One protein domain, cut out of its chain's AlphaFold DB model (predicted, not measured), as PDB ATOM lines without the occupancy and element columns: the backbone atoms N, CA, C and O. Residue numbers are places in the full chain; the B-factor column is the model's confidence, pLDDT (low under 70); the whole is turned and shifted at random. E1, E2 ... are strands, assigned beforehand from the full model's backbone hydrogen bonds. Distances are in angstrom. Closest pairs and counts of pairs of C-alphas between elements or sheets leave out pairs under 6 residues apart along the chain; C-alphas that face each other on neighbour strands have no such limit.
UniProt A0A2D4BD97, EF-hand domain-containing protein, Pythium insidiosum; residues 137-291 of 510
ATOM      1  N   VAL A 137      45.080  -5.812 -25.094       63.97
ATOM      2  CA  VAL A 137      45.676  -5.916 -23.765       63.97
ATOM      3  C   VAL A 137      45.661  -7.391 -23.405       63.97
ATOM      4  O   VAL A 137      44.592  -7.994 -23.297       63.97
ATOM      5  N   ALA A 138      46.850  -7.977 -23.257       61.47
ATOM      6  CA  ALA A 138      46.966  -9.283 -22.631       61.47
ATOM      7  C   ALA A 138      46.487  -9.134 -21.183       61.47
ATOM      8  O   ALA A 138      47.048  -8.340 -20.427       61.47
ATOM      9  N   HIS A 139      45.426  -9.848 -20.830       74.38
ATOM     10  CA  HIS A 139      44.865  -9.843 -19.481       74.38
ATOM     11  C   HIS A 139      45.079 -11.190 -18.773       74.38
ATOM     12  O   HIS A 139      44.875 -11.277 -17.570       74.38
ATOM     13  N   HIS A 140      45.558 -12.214 -19.491       80.44
ATOM     14  CA  HIS A 140      45.967 -13.500 -18.925       80.44
ATOM     15  C   HIS A 140      47.242 -14.015 -19.593       80.44
ATOM     16  O   HIS A 140      47.391 -13.912 -20.809       80.44
ATOM     17  N   VAL A 141      48.158 -14.586 -18.810       77.56
ATOM     18  CA  VAL A 141      49.387 -15.214 -19.318       77.56
ATOM     19  C   VAL A 141      49.708 -16.446 -18.481       77.56
ATOM     20  O   VAL A 141      49.908 -16.352 -17.269       77.56
ATOM     21  N   LYS A 142      49.846 -17.597 -19.141       84.81
ATOM     22  CA  LYS A 142      50.348 -18.833 -18.541       84.81
ATOM     23  C   LYS A 142      51.561 -19.325 -19.315       84.81
ATOM     24  O   LYS A 142      51.442 -19.867 -20.408       84.81
ATOM     25  N   TRP A 143      52.730 -19.167 -18.706       80.19
ATOM     26  CA  TRP A 143      53.968 -19.763 -19.198       80.19
ATOM     27  C   TRP A 143      53.987 -21.250 -18.824       80.19
ATOM     28  O   TRP A 143      54.000 -21.583 -17.637       80.19
ATOM     29  N   ALA A 144      53.920 -22.127 -19.824       84.25
ATOM     30  CA  ALA A 144      53.775 -23.572 -19.656       84.25
ATOM     31  C   ALA A 144      55.099 -24.331 -19.836       84.25
ATOM     32  O   ALA A 144      55.459 -25.129 -18.973       84.25
ATOM     33  N   GLU A 145      55.840 -24.037 -20.908       88.06
ATOM     34  CA  GLU A 145      57.147 -24.632 -21.238       88.06
ATOM     35  C   GLU A 145      58.101 -23.533 -21.737       88.06
ATOM     36  O   GLU A 145      57.676 -22.394 -21.928       88.06
ATOM     37  N   ASP A 146      59.387 -23.835 -21.948       78.81
ATOM     38  CA  ASP A 146      60.401 -22.837 -22.349       78.81
ATOM     39  C   ASP A 146      59.979 -22.005 -23.574       78.81
ATOM     40  O   ASP A 146      60.258 -20.804 -23.634       78.81
ATOM     41  N   ASP A 147      59.275 -22.625 -24.519       84.44
ATOM     42  CA  ASP A 147      58.764 -22.023 -25.743       84.44
ATOM     43  C   ASP A 147      57.242 -22.143 -25.907       84.44
ATOM     44  O   ASP A 147      56.772 -21.892 -27.011       84.44
ATOM     45  N   LEU A 148      56.488 -22.453 -24.840       86.44
ATOM     46  CA  LEU A 148      55.023 -22.573 -24.852       86.44
ATOM     47  C   LEU A 148      54.368 -21.616 -23.846       86.44
ATOM     48  O   LEU A 148      54.545 -21.741 -22.627       86.44
ATOM     49  N   ILE A 149      53.559 -20.685 -24.350       85.12
ATOM     50  CA  ILE A 149      52.829 -19.700 -23.546       85.12
ATOM     51  C   ILE A 149      51.384 -19.607 -24.036       85.12
ATOM     52  O   ILE A 149      51.140 -19.361 -25.212       85.12
ATOM     53  N   LEU A 150      50.429 -19.730 -23.116       88.19
ATOM     54  CA  LEU A 150      49.026 -19.415 -23.366       88.19
ATOM     55  C   LEU A 150      48.761 -17.955 -22.989       88.19
ATOM     56  O   LEU A 150      49.089 -17.537 -21.873       88.19
ATOM     57  N   VAL A 151      48.164 -17.186 -23.893       86.69
ATOM     58  CA  VAL A 151      47.878 -15.763 -23.689       86.69
ATOM     59  C   VAL A 151      46.399 -15.497 -23.930       86.69
ATOM     60  O   VAL A 151      45.868 -15.816 -24.987       86.69
ATOM     61  N   GLY A 152      45.745 -14.879 -22.948       86.38
ATOM     62  CA  GLY A 152      44.412 -14.311 -23.097       86.38
ATOM     63  C   GLY A 152      44.499 -12.811 -23.336       86.38
ATOM     64  O   GLY A 152      45.174 -12.093 -22.591       86.38
ATOM     65  N   TYR A 153      43.828 -12.326 -24.371       81.38
ATOM     66  CA  TYR A 153      43.824 -10.921 -24.766       81.38
ATOM     67  C   TYR A 153      42.420 -10.468 -25.147       81.38
ATOM     68  O   TYR A 153      41.504 -11.268 -25.276       81.38
ATOM     69  N   LYS A 154      42.244  -9.155 -25.263       77.88
ATOM     70  CA  LYS A 154      41.006  -8.548 -25.747       77.88
ATOM     71  C   LYS A 154      41.201  -8.057 -27.176       77.88
ATOM     72  O   LYS A 154      42.198  -7.387 -27.439       77.88
ATOM     73  N   LYS A 155      40.297  -8.385 -28.093       76.19
ATOM     74  CA  LYS A 155      40.335  -7.949 -29.492       76.19
ATOM     75  C   LYS A 155      39.047  -7.204 -29.799       76.19
ATOM     76  O   LYS A 155      37.969  -7.679 -29.489       76.19
ATOM     77  N   PHE A 156      39.169  -6.017 -30.376       71.00
ATOM     78  CA  PHE A 156      37.998  -5.266 -30.813       71.00
ATOM     79  C   PHE A 156      37.487  -5.855 -32.129       71.00
ATOM     80  O   PHE A 156      38.242  -5.887 -33.104       71.00
ATOM     81  N   ASN A 157      36.244  -6.321 -32.143       69.75
ATOM     82  CA  ASN A 157      35.533  -6.751 -33.329       69.75
ATOM     83  C   ASN A 157      34.862  -5.535 -33.979       69.75
ATOM     84  O   ASN A 157      33.988  -4.894 -33.406       69.75
ATOM     85  N   VAL A 158      35.295  -5.206 -35.196       62.47
ATOM     86  CA  VAL A 158      34.800  -4.038 -35.937       62.47
ATOM     87  C   VAL A 158      33.385  -4.252 -36.480       62.47
ATOM     88  O   VAL A 158      32.685  -3.274 -36.701       62.47
ATOM     89  N   GLU A 159      32.975  -5.498 -36.730       72.12
ATOM     90  CA  GLU A 159      31.649  -5.812 -37.276       72.12
ATOM     91  C   GLU A 159      30.545  -5.606 -36.238       72.12
ATOM     92  O   GLU A 159      29.496  -5.069 -36.578       72.12
ATOM     93  N   TYR A 160      30.819  -5.971 -34.984       72.06
ATOM     94  CA  TYR A 160      29.885  -5.827 -33.863       72.06
ATOM     95  C   TYR A 160      30.159  -4.591 -32.997       72.06
ATOM     96  O   TYR A 160      29.430  -4.330 -32.058       72.06
ATOM     97  N   GLU A 161      31.213  -3.826 -33.303       69.56
ATOM     98  CA  GLU A 161      31.689  -2.687 -32.499       69.56
ATOM     99  C   GLU A 161      31.966  -3.025 -31.016       69.56
ATOM    100  O   GLU A 161      31.976  -2.153 -30.147       69.56
ATOM    101  N   GLU A 162      32.303  -4.284 -30.737       69.62
ATOM    102  CA  GLU A 162      32.482  -4.830 -29.390       69.62
ATOM    103  C   GLU A 162      33.907  -5.333 -29.142       69.62
ATOM    104  O   GLU A 162      34.717  -5.487 -30.052       69.62
ATOM    105  N   THR A 163      34.265  -5.576 -27.879       68.50
ATOM    106  CA  THR A 163      35.569  -6.154 -27.525       68.50
ATOM    107  C   THR A 163      35.416  -7.592 -27.054       68.50
ATOM    108  O   THR A 163      34.987  -7.837 -25.932       68.50
ATOM    109  N   GLU A 164      35.888  -8.530 -27.862       80.81
ATOM    110  CA  GLU A 164      35.861  -9.959 -27.574       80.81
ATOM    111  C   GLU A 164      37.093 -10.395 -26.772       80.81
ATOM    112  O   GLU A 164      38.210  -9.888 -26.952       80.81
ATOM    113  N   ALA A 165      36.908 -11.363 -25.877       84.94
ATOM    114  CA  ALA A 165      38.016 -12.058 -25.240       84.94
ATOM    115  C   ALA A 165      38.511 -13.195 -26.140       84.94
ATOM    116  O   ALA A 165      37.749 -14.068 -26.543       84.94
ATOM    117  N   CYS A 166      39.808 -13.189 -26.432       87.38
ATOM    118  CA  CYS A 166      40.464 -14.159 -27.297       87.38
ATOM    119  C   CYS A 166      41.581 -14.881 -26.544       87.38
ATOM    120  O   CYS A 166      42.183 -14.342 -25.606       87.38
ATOM    121  N   LEU A 167      41.913 -16.080 -27.015       89.81
ATOM    122  CA  LEU A 167      43.011 -16.891 -26.508       89.81
ATOM    123  C   LEU A 167      43.962 -17.219 -27.664       89.81
ATOM    124  O   LEU A 167      43.529 -17.480 -28.782       89.81
ATOM    125  N   CYS A 168      45.265 -17.220 -27.410       90.69
ATOM    126  CA  CYS A 168      46.241 -17.732 -28.363       90.69
ATOM    127  C   CYS A 168      47.331 -18.539 -27.666       90.69
ATOM    128  O   CYS A 168      47.637 -18.335 -26.485       90.69
ATOM    129  N   ILE A 169      47.934 -19.444 -28.430       90.94
ATOM    130  CA  ILE A 169      49.139 -20.159 -28.035       90.94
ATOM    131  C   ILE A 169      50.322 -19.580 -28.788       90.94
ATOM    132  O   ILE A 169      50.341 -19.522 -30.016       90.94
ATOM    133  N   TYR A 170      51.328 -19.163 -28.028       83.94
ATOM    134  CA  TYR A 170      52.653 -18.891 -28.543       83.94
ATOM    135  C   TYR A 170      53.519 -20.131 -28.342       83.94
ATOM    136  O   TYR A 170      53.855 -20.460 -27.205       83.94
ATOM    137  N   GLU A 171      53.867 -20.801 -29.437       86.88
ATOM    138  CA  GLU A 171      54.683 -22.015 -29.440       86.88
ATOM    139  C   GLU A 171      55.804 -21.911 -30.477       86.88
ATOM    140  O   GLU A 171      55.565 -21.560 -31.636       86.88
ATOM    141  N   ALA A 172      57.048 -22.179 -30.069       83.25
ATOM    142  CA  ALA A 172      58.221 -22.224 -30.953       83.25
ATOM    143  C   ALA A 172      58.398 -20.987 -31.869       83.25
ATOM    144  O   ALA A 172      58.933 -21.071 -32.980       83.25
ATOM    145  N   GLY A 173      57.965 -19.807 -31.412       72.50
ATOM    146  CA  GLY A 173      58.058 -18.558 -32.171       72.50
ATOM    147  C   GLY A 173      56.846 -18.226 -33.047       72.50
ATOM    148  O   GLY A 173      56.820 -17.142 -33.634       72.50
ATOM    149  N   ALA A 174      55.860 -19.118 -33.131       79.06
ATOM    150  CA  ALA A 174      54.599 -18.906 -33.829       79.06
ATOM    151  C   ALA A 174      53.478 -18.589 -32.832       79.06
ATOM    152  O   ALA A 174      53.483 -19.079 -31.710       79.06
ATOM    153  N   CYS A 175      52.521 -17.761 -33.249       81.69
ATOM    154  CA  CYS A 175      51.313 -17.464 -32.486       81.69
ATOM    155  C   CYS A 175      50.118 -18.040 -33.245       81.69
ATOM    156  O   CYS A 175      49.894 -17.655 -34.394       81.69
ATOM    157  N   VAL A 176      49.379 -18.943 -32.611       84.69
ATOM    158  CA  VAL A 176      48.165 -19.563 -33.146       84.69
ATOM    159  C   VAL A 176      46.980 -19.008 -32.365       84.69
ATOM    160  O   VAL A 176      46.900 -19.202 -31.150       84.69
ATOM    161  N   GLU A 177      46.104 -18.261 -33.040       87.75
ATOM    162  CA  GLU A 177      44.818 -17.856 -32.462       87.75
ATOM    163  C   GLU A 177      43.956 -19.105 -32.268       87.75
ATOM    164  O   GLU A 177      43.930 -19.985 -33.129       87.75
ATOM    165  N   LEU A 178      43.298 -19.192 -31.118       88.12
ATOM    166  CA  LEU A 178      42.398 -20.286 -30.799       88.12
ATOM    167  C   LEU A 178      40.965 -19.802 -30.984       88.12
ATOM    168  O   LEU A 178      40.609 -18.715 -30.521       88.12
ATOM    169  N   ASP A 179      40.150 -20.642 -31.612       80.25
ATOM    170  CA  ASP A 179      38.700 -20.474 -31.594       80.25
ATOM    171  C   ASP A 179      38.189 -20.538 -30.143       80.25
ATOM    172  O   ASP A 179      38.914 -20.968 -29.242       80.25
ATOM    173  N   GLN A 180      36.950 -20.097 -29.905       82.88
ATOM    174  CA  GLN A 180      36.345 -19.976 -28.573       82.88
ATOM    175  C   GLN A 180      36.569 -21.234 -27.705       82.88
ATOM    176  O   GLN A 180      35.841 -22.220 -27.807       82.88
ATOM    177  N   VAL A 181      37.596 -21.190 -26.843       90.25
ATOM    178  CA  VAL A 181      38.000 -22.333 -26.007       90.25
ATOM    179  C   VAL A 181      36.980 -22.575 -24.908       90.25
ATOM    180  O   VAL A 181      36.563 -23.706 -24.695       90.25
ATOM    181  N   VAL A 182      36.580 -21.494 -24.234       91.50
ATOM    182  CA  VAL A 182      35.548 -21.483 -23.196       91.50
ATOM    183  C   VAL A 182      34.414 -20.613 -23.705       91.50
ATOM    184  O   VAL A 182      34.646 -19.456 -24.058       91.50
ATOM    185  N   ALA A 183      33.212 -21.177 -23.767       89.81
ATOM    186  CA  ALA A 183      32.010 -20.406 -24.044       89.81
ATOM    187  C   ALA A 183      31.629 -19.607 -22.793       89.81
ATOM    188  O   ALA A 183      31.691 -20.128 -21.678       89.81
ATOM    189  N   PHE A 184      31.257 -18.349 -22.987       90.38
ATOM    190  CA  PHE A 184      30.845 -17.444 -21.925       90.38
ATOM    191  C   PHE A 184      29.746 -16.520 -22.433       90.38
ATOM    192  O   PHE A 184      29.634 -16.298 -23.641       90.38
ATOM    193  N   CYS A 185      28.976 -15.984 -21.497       85.19
ATOM    194  CA  CYS A 185      27.999 -14.930 -21.729       85.19
ATOM    195  C   CYS A 185      28.419 -13.698 -20.930       85.19
ATOM    196  O   CYS A 185      29.221 -13.805 -19.998       85.19
ATOM    197  N   ASP A 186      27.902 -12.530 -21.285       85.25
ATOM    198  CA  ASP A 186      28.140 -11.348 -20.470       85.25
ATOM    199  C   ASP A 186      27.437 -11.477 -19.117       85.25
ATOM    200  O   ASP A 186      26.320 -11.980 -19.008       85.25
ATOM    201  N   VAL A 187      28.139 -11.047 -18.070       82.25
ATOM    202  CA  VAL A 187      27.647 -11.042 -16.692       82.25
ATOM    203  C   VAL A 187      27.778  -9.619 -16.181       82.25
ATOM    204  O   VAL A 187      28.872  -9.041 -16.227       82.25
ATOM    205  N   GLU A 188      26.672  -9.063 -15.687       81.19
ATOM    206  CA  GLU A 188      26.631  -7.709 -15.137       81.19
ATOM    207  C   GLU A 188      27.790  -7.478 -14.153       81.19
ATOM    208  O   GLU A 188      28.131  -8.322 -13.318       81.19
ATOM    209  N   ASN A 189      28.418  -6.306 -14.256       81.38
ATOM    210  CA  ASN A 189      29.494  -5.860 -13.368       81.38
ATOM    211  C   ASN A 189      30.761  -6.733 -13.347       81.38
ATOM    212  O   ASN A 189      31.621  -6.552 -12.474       81.38
ATOM    213  N   ARG A 190      30.954  -7.635 -14.319       81.00
ATOM    214  CA  ARG A 190      32.129  -8.505 -14.348       81.00
ATOM    215  C   ARG A 190      32.886  -8.451 -15.663       81.00
ATOM    216  O   ARG A 190      32.359  -8.624 -16.751       81.00
ATOM    217  N   LYS A 191      34.199  -8.240 -15.559       83.56
ATOM    218  CA  LYS A 191      35.097  -8.266 -16.717       83.56
ATOM    219  C   LYS A 191      35.519  -9.697 -17.017       83.56
ATOM    220  O   LYS A 191      35.865 -10.443 -16.101       83.56
ATOM    221  N   HIS A 192      35.591 -10.024 -18.305       89.44
ATOM    222  CA  HIS A 192      36.201 -11.268 -18.758       89.44
ATOM    223  C   HIS A 192      37.678 -11.354 -18.336       89.44
ATOM    224  O   HIS A 192      38.485 -10.484 -18.690       89.44
ATOM    225  N   GLU A 193      38.024 -12.440 -17.647       88.88
ATOM    226  CA  GLU A 193      39.374 -12.862 -17.281       88.88
ATOM    227  C   GLU A 193      39.508 -14.381 -17.423       88.88
ATOM    228  O   GLU A 193      38.632 -15.121 -16.987       88.88
ATOM    229  N   TYR A 194      40.610 -14.856 -18.010       92.38
ATOM    230  CA  TYR A 194      40.909 -16.287 -18.065       92.38
ATOM    231  C   TYR A 194      41.641 -16.772 -16.812       92.38
ATOM    232  O   TYR A 194      42.489 -16.082 -16.249       92.38
ATOM    233  N   TYR A 195      41.387 -18.027 -16.452       93.44
ATOM    234  CA  TYR A 195      42.114 -18.780 -15.440       93.44
ATOM    235  C   TYR A 195      42.647 -20.049 -16.083       93.44
ATOM    236  O   TYR A 195      41.892 -20.790 -16.713       93.44
ATOM    237  N   SER A 196      43.942 -20.331 -15.928       95.00
ATOM    238  CA  SER A 196      44.481 -21.583 -16.450       95.00
ATOM    239  C   SER A 196      45.610 -22.201 -15.639       95.00
ATOM    240  O   SER A 196      46.418 -21.542 -14.974       95.00
ATOM    241  N   THR A 197      45.693 -23.522 -15.747       93.69
ATOM    242  CA  THR A 197      46.835 -24.310 -15.296       93.69
ATOM    243  C   THR A 197      47.239 -25.310 -16.372       93.69
ATOM    244  O   THR A 197      46.459 -25.598 -17.272       93.69
ATOM    245  N   PHE A 198      48.476 -25.792 -16.306       94.44
ATOM    246  CA  PHE A 198      49.077 -26.636 -17.334       94.44
ATOM    247  C   PHE A 198      49.531 -27.960 -16.723       94.44
ATOM    248  O   PHE A 198      50.093 -27.965 -15.624       94.44
ATOM    249  N   LEU A 199      49.284 -29.057 -17.437       94.62
ATOM    250  CA  LEU A 199      49.772 -30.395 -17.126       94.62
ATOM    251  C   LEU A 199      50.814 -30.803 -18.184       94.62
ATOM    252  O   LEU A 199      50.422 -31.171 -19.292       94.62
ATOM    253  N   PRO A 200      52.122 -30.760 -17.856       91.06
ATOM    254  CA  PRO A 200      53.192 -31.017 -18.822       91.06
ATOM    255  C   PRO A 200      53.188 -32.430 -19.400       91.06
ATOM    256  O   PRO A 200      53.315 -32.594 -20.608       91.06
ATOM    257  N   ASP A 201      53.001 -33.453 -18.560       93.25
ATOM    258  CA  ASP A 201      53.082 -34.857 -18.985       93.25
ATOM    259  C   ASP A 201      52.058 -35.226 -20.066       93.25
ATOM    260  O   ASP A 201      52.309 -36.124 -20.867       93.25
ATOM    261  N   TRP A 202      50.926 -34.518 -20.108       93.56
ATOM    262  CA  TRP A 202      49.867 -34.694 -21.108       93.56
ATOM    263  C   TRP A 202      49.734 -33.497 -22.058       93.56
ATOM    264  O   TRP A 202      48.785 -33.449 -22.832       93.56
ATOM    265  N   ARG A 203      50.669 -32.536 -21.990       94.50
ATOM    266  CA  ARG A 203      50.707 -31.287 -22.775       94.50
ATOM    267  C   ARG A 203      49.327 -30.655 -22.970       94.50
ATOM    268  O   ARG A 203      48.865 -30.448 -24.090       94.50
ATOM    269  N   MET A 204      48.667 -30.340 -21.859       95.69
ATOM    270  CA  MET A 204      47.315 -29.788 -21.887       95.69
ATOM    271  C   MET A 204      47.108 -28.668 -20.872       95.69
ATOM    272  O   MET A 204      47.695 -28.660 -19.786       95.69
ATOM    273  N   PHE A 205      46.220 -27.743 -21.212       96.69
ATOM    274  CA  PHE A 205      45.726 -26.697 -20.335       96.69
ATOM    275  C   PHE A 205      44.318 -27.022 -19.844       96.69
ATOM    276  O   PHE A 205      43.473 -27.508 -20.592       96.69
ATOM    277  N   PHE A 206      44.064 -26.662 -18.593       97.06
ATOM    278  CA  PHE A 206      42.715 -26.474 -18.071       97.06
ATOM    279  C   PHE A 206      42.422 -24.982 -18.138       97.06
ATOM    280  O   PHE A 206      43.216 -24.199 -17.603       97.06
ATOM    281  N   VAL A 207      41.335 -24.594 -18.800       97.12
ATOM    282  CA  VAL A 207      41.001 -23.191 -19.063       97.12
ATOM    283  C   VAL A 207      39.574 -22.919 -18.602       97.12
ATOM    284  O   VAL A 207      38.645 -23.559 -19.071       97.12
ATOM    285  N   GLY A 208      39.406 -21.971 -17.686       95.88
ATOM    286  CA  GLY A 208      38.107 -21.389 -17.337       95.88
ATOM    287  C   GLY A 208      38.146 -19.874 -17.525       95.88
ATOM    288  O   GLY A 208      39.220 -19.303 -17.751       95.88
ATOM    289  N   CYS A 209      37.007 -19.201 -17.397       94.94
ATOM    290  CA  CYS A 209      36.960 -17.740 -17.381       94.94
ATOM    291  C   CYS A 209      35.995 -17.211 -16.317       94.94
ATOM    292  O   CYS A 209      35.142 -17.936 -15.825       94.94
ATOM    293  N   SER A 210      36.134 -15.938 -15.956       93.38
ATOM    294  CA  SER A 210      35.310 -15.260 -14.946       93.38
ATOM    295  C   SER A 210      33.823 -15.135 -15.303       93.38
ATOM    296  O   SER A 210      33.073 -14.631 -14.475       93.38
ATOM    297  N   LEU A 211      33.416 -15.568 -16.498       93.81
ATOM    298  CA  LEU A 211      32.069 -15.433 -17.060       93.81
ATOM    299  C   LEU A 211      31.482 -16.784 -17.518       93.81
ATOM    300  O   LEU A 211      30.541 -16.827 -18.300       93.81
ATOM    301  N   SER A 212      32.084 -17.897 -17.093       94.94
ATOM    302  CA  SER A 212      31.595 -19.240 -17.398       94.94
ATOM    303  C   SER A 212      31.737 -20.161 -16.193       94.94
ATOM    304  O   SER A 212      32.748 -20.125 -15.486       94.94
ATOM    305  N   ALA A 213      30.737 -21.014 -15.986       94.75
ATOM    306  CA  ALA A 213      30.800 -22.116 -15.033       94.75
ATOM    307  C   ALA A 213      31.617 -23.312 -15.564       94.75
ATOM    308  O   ALA A 213      31.897 -24.245 -14.809       94.75
ATOM    309  N   ASP A 214      32.006 -23.308 -16.841       95.25
ATOM    310  CA  ASP A 214      32.718 -24.416 -17.474       95.25
ATOM    311  C   ASP A 214      34.243 -24.257 -17.397       95.25
ATOM    312  O   ASP A 214      34.809 -23.170 -17.550       95.25
ATOM    313  N   ILE A 215      34.928 -25.383 -17.173       96.19
ATOM    314  CA  ILE A 215      36.380 -25.497 -17.299       96.19
ATOM    315  C   ILE A 215      36.694 -26.493 -18.414       96.19
ATOM    316  O   ILE A 215      36.436 -27.693 -18.301       96.19
ATOM    317  N   GLU A 216      37.294 -25.983 -19.481       96.44
ATOM    318  CA  GLU A 216      37.529 -26.699 -20.731       96.44
ATOM    319  C   GLU A 216      38.963 -27.239 -20.814       96.44
ATOM    320  O   GLU A 216      39.896 -26.730 -20.176       96.44
ATOM    321  N   LEU A 217      39.136 -28.297 -21.611       96.94
ATOM    322  CA  LEU A 217      40.412 -28.985 -21.801       96.94
ATOM    323  C   LEU A 217      41.000 -28.601 -23.157       96.94
ATOM    324  O   LEU A 217      40.473 -28.994 -24.193       96.94
ATOM    325  N   LEU A 218      42.108 -27.871 -23.151       96.81
ATOM    326  CA  LEU A 218      42.842 -27.507 -24.361       96.81
ATOM    327  C   LEU A 218      44.092 -28.382 -24.463       96.81
ATOM    328  O   LEU A 218      44.995 -28.274 -23.635       96.81
ATOM    329  N   VAL A 219      44.133 -29.270 -25.450       96.00
ATOM    330  CA  VAL A 219      45.061 -30.405 -25.507       96.00
ATOM    331  C   VAL A 219      45.874 -30.350 -26.787       96.00
ATOM    332  O   VAL A 219      45.309 -30.143 -27.856       96.00
ATOM    333  N   ALA A 220      47.188 -30.553 -26.691       95.31
ATOM    334  CA  ALA A 220      48.000 -30.837 -27.867       95.31
ATOM    335  C   ALA A 220      47.807 -32.311 -28.242       95.31
ATOM    336  O   ALA A 220      48.217 -33.200 -27.489       95.31
ATOM    337  N   ASP A 221      47.177 -32.572 -29.385       91.94
ATOM    338  CA  ASP A 221      46.952 -33.928 -29.874       91.94
ATOM    339  C   ASP A 221      48.296 -34.677 -29.978       91.94
ATOM    340  O   ASP A 221      49.237 -34.183 -30.606       91.94
ATOM    341  N   PRO A 222      48.442 -35.860 -29.357       85.69
ATOM    342  CA  PRO A 222      49.731 -36.545 -29.268       85.69
ATOM    343  C   PRO A 222      50.263 -37.035 -30.621       85.69
ATOM    344  O   PRO A 222      51.471 -37.258 -30.748       85.69
ATOM    345  N   ASP A 223      49.391 -37.217 -31.615       90.06
ATOM    346  CA  ASP A 223      49.762 -37.734 -32.931       90.06
ATOM    347  C   ASP A 223      50.137 -36.611 -33.914       90.06
ATOM    348  O   ASP A 223      51.134 -36.718 -34.637       90.06
ATOM    349  N   SER A 224      49.348 -35.537 -33.956       91.62
ATOM    350  CA  SER A 224      49.508 -34.411 -34.883       91.62
ATOM    351  C   SER A 224      50.261 -33.222 -34.285       91.62
ATOM    352  O   SER A 224      50.933 -32.503 -35.025       91.62
ATOM    353  N   GLY A 225      50.192 -33.036 -32.967       88.38
ATOM    354  CA  GLY A 225      50.691 -31.857 -32.262       88.38
ATOM    355  C   GLY A 225      49.790 -30.625 -32.381       88.38
ATOM    356  O   GLY A 225      50.173 -29.568 -31.886       88.38
ATOM    357  N   GLU A 226      48.630 -30.739 -33.031       92.38
ATOM    358  CA  GLU A 226      47.662 -29.646 -33.157       92.38
ATOM    359  C   GLU A 226      46.909 -29.427 -31.837       92.38
ATOM    360  O   GLU A 226      46.681 -30.364 -31.070       92.38
ATOM    361  N   TRP A 227      46.521 -28.181 -31.568       94.44
ATOM    362  CA  TRP A 227      45.787 -27.822 -30.356       94.44
ATOM    363  C   TRP A 227      44.279 -27.970 -30.559       94.44
ATOM    364  O   TRP A 227      43.703 -27.354 -31.453       94.44
ATOM    365  N   GLU A 228      43.634 -28.748 -29.694       94.50
ATOM    366  CA  GLU A 228      42.210 -29.066 -29.775       94.50
ATOM    367  C   GLU A 228      41.504 -28.866 -28.433       94.50
ATOM    368  O   GLU A 228      42.074 -29.094 -27.364       94.50
ATOM    369  N   VAL A 229      40.226 -28.487 -28.484       94.50
ATOM    370  CA  VAL A 229      39.363 -28.455 -27.297       94.50
ATOM    371  C   VAL A 229      38.695 -29.816 -27.139       94.50
ATOM    372  O   VAL A 229      37.862 -30.217 -27.955       94.50
ATOM    373  N   TRP A 230      39.054 -30.540 -26.085       93.38
ATOM    374  CA  TRP A 230      38.462 -31.832 -25.762       93.38
ATOM    375  C   TRP A 230      37.287 -31.650 -24.809       93.38
ATOM    376  O   TRP A 230      37.446 -31.151 -23.699       93.38
ATOM    377  N   LYS A 231      36.110 -32.136 -25.217       90.56
ATOM    378  CA  LYS A 231      34.897 -32.114 -24.393       90.56
ATOM    379  C   LYS A 231      34.532 -33.529 -23.942       90.56
ATOM    380  O   LYS A 231      34.022 -34.312 -24.749       90.56
ATOM    381  N   PRO A 232      34.773 -33.889 -22.665       90.75
ATOM    382  CA  PRO A 232      34.238 -35.117 -22.090       90.75
ATOM    383  C   PRO A 232      32.710 -35.168 -22.211       90.75
ATOM    384  O   PRO A 232      32.050 -34.144 -22.386       90.75
ATOM    385  N   SER A 233      32.119 -36.359 -22.073       90.12
ATOM    386  CA  SER A 233      30.660 -36.464 -21.933       90.12
ATOM    387  C   SER A 233      30.180 -35.614 -20.758       90.12
ATOM    388  O   SER A 233      30.832 -35.627 -19.719       90.12
ATOM    389  N   GLU A 234      29.014 -34.987 -20.886       86.44
ATOM    390  CA  GLU A 234      28.453 -34.013 -19.937       86.44
ATOM    391  C   GLU A 234      28.613 -34.391 -18.451       86.44
ATOM    392  O   GLU A 234      29.085 -33.585 -17.658       86.44
ATOM    393  N   LYS A 235      28.365 -35.658 -18.076       89.56
ATOM    394  CA  LYS A 235      28.520 -36.146 -16.686       89.56
ATOM    395  C   LYS A 235      29.945 -36.092 -16.103       89.56
ATOM    396  O   LYS A 235      30.111 -36.334 -14.911       89.56
ATOM    397  N   TYR A 236      30.960 -35.872 -16.932       92.38
ATOM    398  CA  TYR A 236      32.379 -35.853 -16.557       92.38
ATOM    399  C   TYR A 236      33.062 -34.524 -16.877       92.38
ATOM    400  O   TYR A 236      34.285 -34.429 -16.763       92.38
ATOM    401  N   GLN A 237      32.305 -33.517 -17.307       92.25
ATOM    402  CA  GLN A 237      32.849 -32.181 -17.498       92.25
ATOM    403  C   GLN A 237      33.091 -31.519 -16.142       92.25
ATOM    404  O   GLN A 237      32.364 -31.748 -15.172       92.25
ATOM    405  N   ALA A 238      34.144 -30.708 -16.070       93.38
ATOM    406  CA  ALA A 238      34.401 -29.877 -14.908       93.38
ATOM    407  C   ALA A 238      33.518 -28.629 -15.015       93.38
ATOM    408  O   ALA A 238      33.853 -27.688 -15.729       93.38
ATOM    409  N   ARG A 239      32.386 -28.656 -14.311       94.00
ATOM    410  CA  ARG A 239      31.428 -27.552 -14.230       94.00
ATOM    411  C   ARG A 239      31.249 -27.122 -12.779       94.00
ATOM    412  O   ARG A 239      31.185 -27.966 -11.879       94.00
ATOM    413  N   LEU A 240      31.211 -25.816 -12.553       94.56
ATOM    414  CA  LEU A 240      30.954 -25.229 -11.246       94.56
ATOM    415  C   LEU A 240      29.457 -25.337 -10.900       94.56
ATOM    416  O   LEU A 240      28.617 -25.233 -11.792       94.56
ATOM    417  N   PRO A 241      29.103 -25.595  -9.630       92.75
ATOM    418  CA  PRO A 241      27.720 -25.655  -9.193       92.75
ATOM    419  C   PRO A 241      27.113 -24.252  -9.154       92.75
ATOM    420  O   PRO A 241      27.826 -23.257  -9.011       92.75
ATOM    421  N   MET A 242      25.791 -24.198  -9.217       92.31
ATOM    422  CA  MET A 242      25.039 -23.009  -8.834       92.31
ATOM    423  C   MET A 242      25.024 -22.851  -7.307       92.31
ATOM    424  O   MET A 242      25.317 -23.804  -6.569       92.31
ATOM    425  N   THR A 243      24.726 -21.643  -6.838       91.50
ATOM    426  CA  THR A 243      24.483 -21.351  -5.421       91.50
ATOM    427  C   THR A 243      23.159 -21.974  -4.960       91.50
ATOM    428  O   THR A 243      22.443 -22.611  -5.732       91.50
ATOM    429  N   ALA A 244      22.830 -21.818  -3.674       88.56
ATOM    430  CA  ALA A 244      21.530 -22.239  -3.147       88.56
ATOM    431  C   ALA A 244      20.352 -21.434  -3.726       88.56
ATOM    432  O   ALA A 244      19.227 -21.920  -3.684       88.56
ATOM    433  N   ASP A 245      20.634 -20.249  -4.268       90.81
ATOM    434  CA  ASP A 245      19.664 -19.340  -4.879       90.81
ATOM    435  C   ASP A 245      19.602 -19.521  -6.412       90.81
ATOM    436  O   ASP A 245      19.150 -18.636  -7.131       90.81
ATOM    437  N   ASP A 246      20.097 -20.660  -6.920       89.62
ATOM    438  CA  ASP A 246      20.192 -21.002  -8.346       89.62
ATOM    439  C   ASP A 246      21.017 -20.004  -9.195       89.62
ATOM    440  O   ASP A 246      20.915 -19.971 -10.423       89.62
ATOM    441  N   GLU A 247      21.909 -19.229  -8.567       90.00
ATOM    442  CA  GLU A 247      22.821 -18.323  -9.273       90.00
ATOM    443  C   GLU A 247      24.083 -19.052  -9.752       90.00
ATOM    444  O   GLU A 247      24.648 -19.901  -9.053       90.00
ATOM    445  N   GLU A 248      24.588 -18.702 -10.936       91.44
ATOM    446  CA  GLU A 248      25.844 -19.265 -11.433       91.44
ATOM    447  C   GLU A 248      27.046 -18.864 -10.564       91.44
ATOM    448  O   GLU A 248      27.211 -17.711 -10.158       91.44
ATOM    449  N   THR A 249      27.951 -19.821 -10.331       94.00
ATOM    450  CA  THR A 249      29.253 -19.536  -9.720       94.00
ATOM    451  C   THR A 249      30.372 -19.658 -10.736       94.00
ATOM    452  O   THR A 249      30.333 -20.461 -11.665       94.00
ATOM    453  N   TYR A 250      31.416 -18.859 -10.529       95.50
ATOM    454  CA  TYR A 250      32.473 -18.688 -11.517       95.50
ATOM    455  C   TYR A 250      33.858 -18.833 -10.882       95.50
ATOM    456  O   TYR A 250      34.015 -18.555  -9.687       95.50
ATOM    457  N   PRO A 251      34.895 -19.174 -11.664       95.00
ATOM    458  CA  PRO A 251      36.261 -19.258 -11.177       95.00
ATOM    459  C   PRO A 251      36.773 -17.927 -10.610       95.00
ATOM    460  O   PRO A 251      36.604 -16.862 -11.210       95.00
ATOM    461  N   VAL A 252      37.471 -18.007  -9.476       92.06
ATOM    462  CA  VAL A 252      38.343 -16.938  -8.943       92.06
ATOM    463  C   VAL A 252      39.803 -17.389  -8.816       92.06
ATOM    464  O   VAL A 252      40.693 -16.611  -8.470       92.06
ATOM    465  N   GLY A 253      40.076 -18.663  -9.097       85.94
ATOM    466  CA  GLY A 253      41.420 -19.221  -9.120       85.94
ATOM    467  C   GLY A 253      41.401 -20.715  -9.405       85.94
ATOM    468  O   GLY A 253      40.543 -21.435  -8.903       85.94
ATOM    469  N   ILE A 254      42.368 -21.188 -10.193       91.56
ATOM    470  CA  ILE A 254      42.505 -22.598 -10.567       91.56
ATOM    471  C   ILE A 254      43.947 -23.044 -10.324       91.56
ATOM    472  O   ILE A 254      44.895 -22.325 -10.648       91.56
ATOM    473  N   PHE A 255      44.130 -24.245  -9.782       90.12
ATOM    474  CA  PHE A 255      45.439 -24.884  -9.693       90.12
ATOM    475  C   PHE A 255      45.349 -26.394  -9.903       90.12
ATOM    476  O   PHE A 255      44.287 -27.002  -9.792       90.12
ATOM    477  N   LEU A 256      46.499 -26.999 -10.204       91.88
ATOM    478  CA  LEU A 256      46.632 -28.438 -10.375       91.88
ATOM    479  C   LEU A 256      47.406 -29.035  -9.200       91.88
ATOM    480  O   LEU A 256      48.524 -28.613  -8.901       91.88
ATOM    481  N   ASN A 257      46.818 -30.028  -8.547       92.44
ATOM    482  CA  ASN A 257      47.442 -30.807  -7.492       92.44
ATOM    483  C   ASN A 257      47.910 -32.158  -8.050       92.44
ATOM    484  O   ASN A 257      47.106 -33.003  -8.439       92.44
ATOM    485  N   LEU A 258      49.227 -32.366  -8.040       94.94
ATOM    486  CA  LEU A 258      49.886 -33.599  -8.485       94.94
ATOM    487  C   LEU A 258      50.341 -34.475  -7.311       94.94
ATOM    488  O   LEU A 258      51.223 -35.320  -7.452       94.94
ATOM    489  N   ASN A 259      49.767 -34.258  -6.130       94.69
ATOM    490  CA  ASN A 259      50.131 -34.951  -4.903       94.69
ATOM    491  C   ASN A 259      49.039 -35.870  -4.352       94.69
ATOM    492  O   ASN A 259      49.115 -36.285  -3.192       94.69
ATOM    493  N   ALA A 260      48.043 -36.206  -5.173       92.56
ATOM    494  CA  ALA A 260      47.019 -37.176  -4.819       92.56
ATOM    495  C   ALA A 260      47.648 -38.526  -4.425       92.56
ATOM    496  O   ALA A 260      48.571 -39.021  -5.076       92.56
ATOM    497  N   SER A 261      47.152 -39.119  -3.340       92.44
ATOM    498  CA  SER A 261      47.614 -40.420  -2.835       92.44
ATOM    499  C   SER A 261      46.560 -41.514  -2.898       92.44
ATOM    500  O   SER A 261      46.918 -42.688  -2.801       92.44
ATOM    501  N   ASP A 262      45.295 -41.131  -3.039       93.06
ATOM    502  CA  ASP A 262      44.164 -42.045  -2.987       93.06
ATOM    503  C   ASP A 262      43.739 -42.454  -4.396       93.06
ATOM    504  O   ASP A 262      43.771 -41.654  -5.331       93.06
ATOM    505  N   ASP A 263      43.364 -43.723  -4.536       93.50
ATOM    506  CA  ASP A 263      42.820 -44.258  -5.779       93.50
ATOM    507  C   ASP A 263      41.459 -43.610  -6.084       93.50
ATOM    508  O   ASP A 263      40.646 -43.400  -5.179       93.50
ATOM    509  N   VAL A 264      41.184 -43.357  -7.363       93.75
ATOM    510  CA  VAL A 264      39.935 -42.737  -7.820       93.75
ATOM    511  C   VAL A 264      38.960 -43.819  -8.274       93.75
ATOM    512  O   VAL A 264      39.328 -44.743  -9.004       93.75
ATOM    513  N   ILE A 265      37.704 -43.716  -7.840       92.75
ATOM    514  CA  ILE A 265      36.619 -44.582  -8.309       92.75
ATOM    515  C   ILE A 265      35.820 -43.818  -9.359       92.75
ATOM    516  O   ILE A 265      35.301 -42.742  -9.070       92.75
ATOM    517  N   VAL A 266      35.726 -44.376 -10.563       91.56
ATOM    518  CA  VAL A 266      34.917 -43.828 -11.659       91.56
ATOM    519  C   VAL A 266      33.994 -44.933 -12.148       91.56
ATOM    520  O   VAL A 266      34.467 -45.974 -12.609       91.56
ATOM    521  N   ASP A 267      32.685 -44.714 -12.028       90.06
ATOM    522  CA  ASP A 267      31.652 -45.742 -12.200       90.06
ATOM    523  C   ASP A 267      31.991 -47.008 -11.373       90.06
ATOM    524  O   ASP A 267      32.136 -46.931 -10.153       90.06
ATOM    525  N   ASP A 268      32.164 -48.163 -12.024       89.19
ATOM    526  CA  ASP A 268      32.559 -49.435 -11.395       89.19
ATOM    527  C   ASP A 268      34.085 -49.695 -11.447       89.19
ATOM    528  O   ASP A 268      34.566 -50.753 -11.023       89.19
ATOM    529  N   GLY A 269      34.860 -48.761 -12.006       90.50
ATOM    530  CA  GLY A 269      36.304 -48.866 -12.202       90.50
ATOM    531  C   GLY A 269      37.114 -48.229 -11.073       90.50
ATOM    532  O   GLY A 269      36.719 -47.220 -10.490       90.50
ATOM    533  N   LYS A 270      38.286 -48.807 -10.782       94.31
ATOM    534  CA  LYS A 270      39.253 -48.279  -9.815       94.31
ATOM    535  C   LYS A 270      40.552 -47.904 -10.521       94.31
ATOM    536  O   LYS A 270      41.196 -48.775 -11.103       94.31
ATOM    537  N   TYR A 271      40.935 -46.638 -10.408       94.69
ATOM    538  CA  TYR A 271      42.078 -46.033 -11.085       94.69
ATOM    539  C   TYR A 271      43.109 -45.535 -10.065       94.69
ATOM    540  O   TYR A 271      42.742 -45.216  -8.931       94.69
ATOM    541  N   PRO A 272      44.401 -45.498 -10.428       93.62
ATOM    542  CA  PRO A 272      45.443 -44.994  -9.540       93.62
ATOM    543  C   PRO A 272      45.242 -43.504  -9.205       93.62
ATOM    544  O   PRO A 272      44.450 -42.818  -9.864       93.62
ATOM    545  N   PRO A 273      45.975 -42.975  -8.206       94.50
ATOM    546  CA  PRO A 273      45.909 -41.561  -7.870       94.50
ATOM    547  C   PRO A 273      46.184 -40.703  -9.102       94.50
ATOM    548  O   PRO A 273      47.186 -40.894  -9.794       94.50
ATOM    549  N   SER A 274      45.260 -39.788  -9.372       95.50
ATOM    550  CA  SER A 274      45.215 -38.986 -10.591       95.50
ATOM    551  C   SER A 274      45.398 -37.497 -10.270       95.50
ATOM    552  O   SER A 274      45.204 -37.106  -9.114       95.50
ATOM    553  N   PRO A 275      45.784 -36.652 -11.244       96.81
ATOM    554  CA  PRO A 275      45.823 -35.205 -11.055       96.81
ATOM    555  C   PRO A 275      44.485 -34.682 -10.544       96.81
ATOM    556  O   PRO A 275      43.430 -35.126 -10.990       96.81
ATOM    557  N   ILE A 276      44.526 -33.729  -9.619       96.62
ATOM    558  CA  ILE A 276      43.321 -33.083  -9.105       96.62
ATOM    559  C   ILE A 276      43.342 -31.629  -9.553       96.62
ATOM    560  O   ILE A 276      44.206 -30.856  -9.134       96.62
ATOM    561  N   LEU A 277      42.398 -31.265 -10.412       97.06
ATOM    562  CA  LEU A 277      42.118 -29.880 -10.751       97.06
ATOM    563  C   LEU A 277      41.293 -29.273  -9.622       97.06
ATOM    564  O   LEU A 277      40.230 -29.793  -9.296       97.06
ATOM    565  N   THR A 278      41.755 -28.174  -9.040       95.75
ATOM    566  CA  THR A 278      41.020 -27.474  -7.989       95.75
ATOM    567  C   THR A 278      40.679 -26.059  -8.438       95.75
ATOM    568  O   THR A 278      41.560 -25.328  -8.891       95.75
ATOM    569  N   CYS A 279      39.414 -25.672  -8.278       94.69
ATOM    570  CA  CYS A 279      38.886 -24.349  -8.592       94.69
ATOM    571  C   CYS A 279      38.269 -23.716  -7.341       94.69
ATOM    572  O   CYS A 279      37.458 -24.346  -6.664       94.69
ATOM    573  N   ALA A 280      38.645 -22.476  -7.040       94.31
ATOM    574  CA  ALA A 280      37.924 -21.634  -6.094       94.31
ATOM    575  C   ALA A 280      36.808 -20.884  -6.836       94.31
ATOM    576  O   ALA A 280      37.047 -20.410  -7.951       94.31
ATOM    577  N   THR A 281      35.625 -20.770  -6.235       94.56
ATOM    578  CA  THR A 281      34.468 -20.083  -6.830       94.56
ATOM    579  C   THR A 281      34.192 -18.728  -6.186       94.56
ATOM    580  O   THR A 281      34.699 -18.420  -5.104       94.56
ATOM    581  N   THR A 282      33.363 -17.916  -6.843       91.94
ATOM    582  CA  THR A 282      32.823 -16.660  -6.298       91.94
ATOM    583  C   THR A 282      32.016 -16.841  -5.017       91.94
ATOM    584  O   THR A 282      32.054 -15.963  -4.164       91.94
ATOM    585  N   ASP A 283      31.385 -18.001  -4.836       92.38
ATOM    586  CA  ASP A 283      30.648 -18.382  -3.621       92.38
ATOM    587  C   ASP A 283      31.574 -18.894  -2.488       92.38
ATOM    588  O   ASP A 283      31.157 -19.445  -1.474       92.38
ATOM    589  N   GLY A 284      32.894 -18.763  -2.657       88.12
ATOM    590  CA  GLY A 284      33.869 -19.169  -1.644       88.12
ATOM    591  C   GLY A 284      34.033 -20.685  -1.494       88.12
ATOM    592  O   GLY A 284      34.669 -21.141  -0.537       88.12
ATOM    593  N   LEU A 285      33.514 -21.476  -2.438       92.38
ATOM    594  CA  LEU A 285      33.714 -22.920  -2.475       92.38
ATOM    595  C   LEU A 285      35.062 -23.269  -3.104       92.38
ATOM    596  O   LEU A 285      35.548 -22.601  -4.015       92.38
ATOM    597  N   LEU A 286      35.654 -24.367  -2.633       95.12
ATOM    598  CA  LEU A 286      36.834 -24.972  -3.238       95.12
ATOM    599  C   LEU A 286      36.455 -26.340  -3.807       95.12
ATOM    600  O   LEU A 286      36.286 -27.312  -3.070       95.12
ATOM    601  N   LEU A 287      36.327 -26.411  -5.124       94.56
ATOM    602  CA  LEU A 287      35.874 -27.588  -5.855       94.56
ATOM    603  C   LEU A 287      37.069 -28.335  -6.417       94.56
ATOM    604  O   LEU A 287      38.003 -27.720  -6.920       94.56
ATOM    605  N   SER A 288      37.061 -29.659  -6.312       96.38
ATOM    606  CA  SER A 288      38.173 -30.501  -6.750       96.38
ATOM    607  C   SER A 288      37.682 -31.619  -7.657       96.38
ATOM    608  O   SER A 288      36.856 -32.435  -7.254       96.38
ATOM    609  N   PHE A 289      38.238 -31.677  -8.861       96.38
ATOM    610  CA  PHE A 289      37.928 -32.647  -9.899       96.38
ATOM    611  C   PHE A 289      39.134 -33.566 -10.090       96.38
ATOM    612  O   PHE A 289      40.226 -33.109 -10.427       96.38
ATOM    613  N   SER A 290      38.957 -34.868  -9.862       96.19
ATOM    614  CA  SER A 290      39.990 -35.848 -10.216       96.19
ATOM    615  C   SER A 290      39.978 -36.059 -11.725       96.19
ATOM    616  O   SER A 290      38.958 -36.464 -12.279       96.19
ATOM    617  N   PHE A 291      41.098 -35.793 -12.386       95.88
ATOM    618  CA  PHE A 291      41.225 -35.908 -13.830       95.88
ATOM    619  C   PHE A 291      41.827 -37.265 -14.205       95.88
ATOM    620  O   PHE A 291      43.024 -37.488 -14.040       95.88
TER     621      PHE A 291
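Overview. This is residues 137 to 291 of the 510 residues of the protein "EF-hand domain-containing protein" of Pythium insidiosum (UniProt A0A2D4BD97). Three small antiparallel sheets follow one another in a row, partly face to face, like three blades of an open propeller: E1 to E4, then E5 to E8, then E9 with E12 and E13. The edge strand E5 of the middle sheet is close to both E1 and E9, and the small hairpin of E10 and E11 lies at one end of the longest axis. The printed part has 155 residues, with 13 named strands in order from E1 to E13 and no named helix; the class is all strand. The sheets' orders are E1 E2 E3 E4, E5 E6 E7 E8, E9 E12 E13 and E10 E11, each antiparallel throughout. The whole is compact, with a radius of gyration of the C-alphas of 16.3 A, yet flat, spanning 51 by 45 by 24 A.

Along the chain. E1, residues 138 to 145, begins with C-alpha 138 at (46.966, -9.283, -22.631) and is 18.5 A long. E2, residues 148 to 157, is 26.5 A long and bends by 50 degrees at residue 154. E3, residues 162 to 171, is 28.1 A long, and E4 is residues 174 to 178. E5, residues 194 to 199, begins with C-alpha 194 at (40.909, -16.287, -18.065) and is 16.7 A long. E6 is residues 204 to 209, E7 residues 214 to 220, 19.6 A long, and E8 residues 227 to 230. E9, residues 251 to 257, is 16.5 A long. E10 is residues 264 to 266 and E11 residues 269 to 271. E12 is residues 276 to 281, and E13, residues 286 to 290, ends with C-alpha 290 at (39.990, -35.848, -10.216).

Arrangement. E1 to E4 form a meander, each strand the antiparallel neighbour of the one before, in a strongly twisted sheet. N 142 and O 150 of E1 and E2 are 2.8 A apart, N 155 and O 164 of E2 and E3 2.8 A, and N 176 and O 169 of E4 and E3 2.8 A, within hydrogen-bond range. E5 to E8 form a second meander, also strongly twisted; here N 195 and O 208 of E5 and E6, N 205 and O 218 of E6 and E7, and N 219 and O 228 of E7 and E8 are each 2.8 A apart. These two sheets are face to face, with best planes 6 degrees apart. The closest C-alphas of E1 and E5, His 140 and Tyr 194, are 5.8 A apart. The sheet E5 to E8 is also face to face with the sheet E9 E12 E13, with best planes 33 degrees apart, in a stack of sheets, face to face in turn. The closest C-alphas of E5 and E9, Thr 197 and Phe 255, are 5.8 A apart. In this third sheet N 257 and O 276 of E9 and E12, and N 277 and O 289 of E12 and E13, are 2.8 A apart. In the hairpin of E10 and E11, N 264 and O 271 are 2.9 A apart. E1 and E9 are apart.

Size, cuts and confidence. The C-alphas farthest apart, those of Val 158 and Asp 268, are 51.7 A from each other. The printed part has no cut. The links from E4 to E5, 15 residues, and from E8 to E9, 20 residues, are long. In the second of these, residues 238 to 239 pair antiparallel with residues 214 to 215 of E7. The mean pLDDT of the printed part is 88.9, and residues 137 to 138, 157 to 158 and 161 to 163 are under 70.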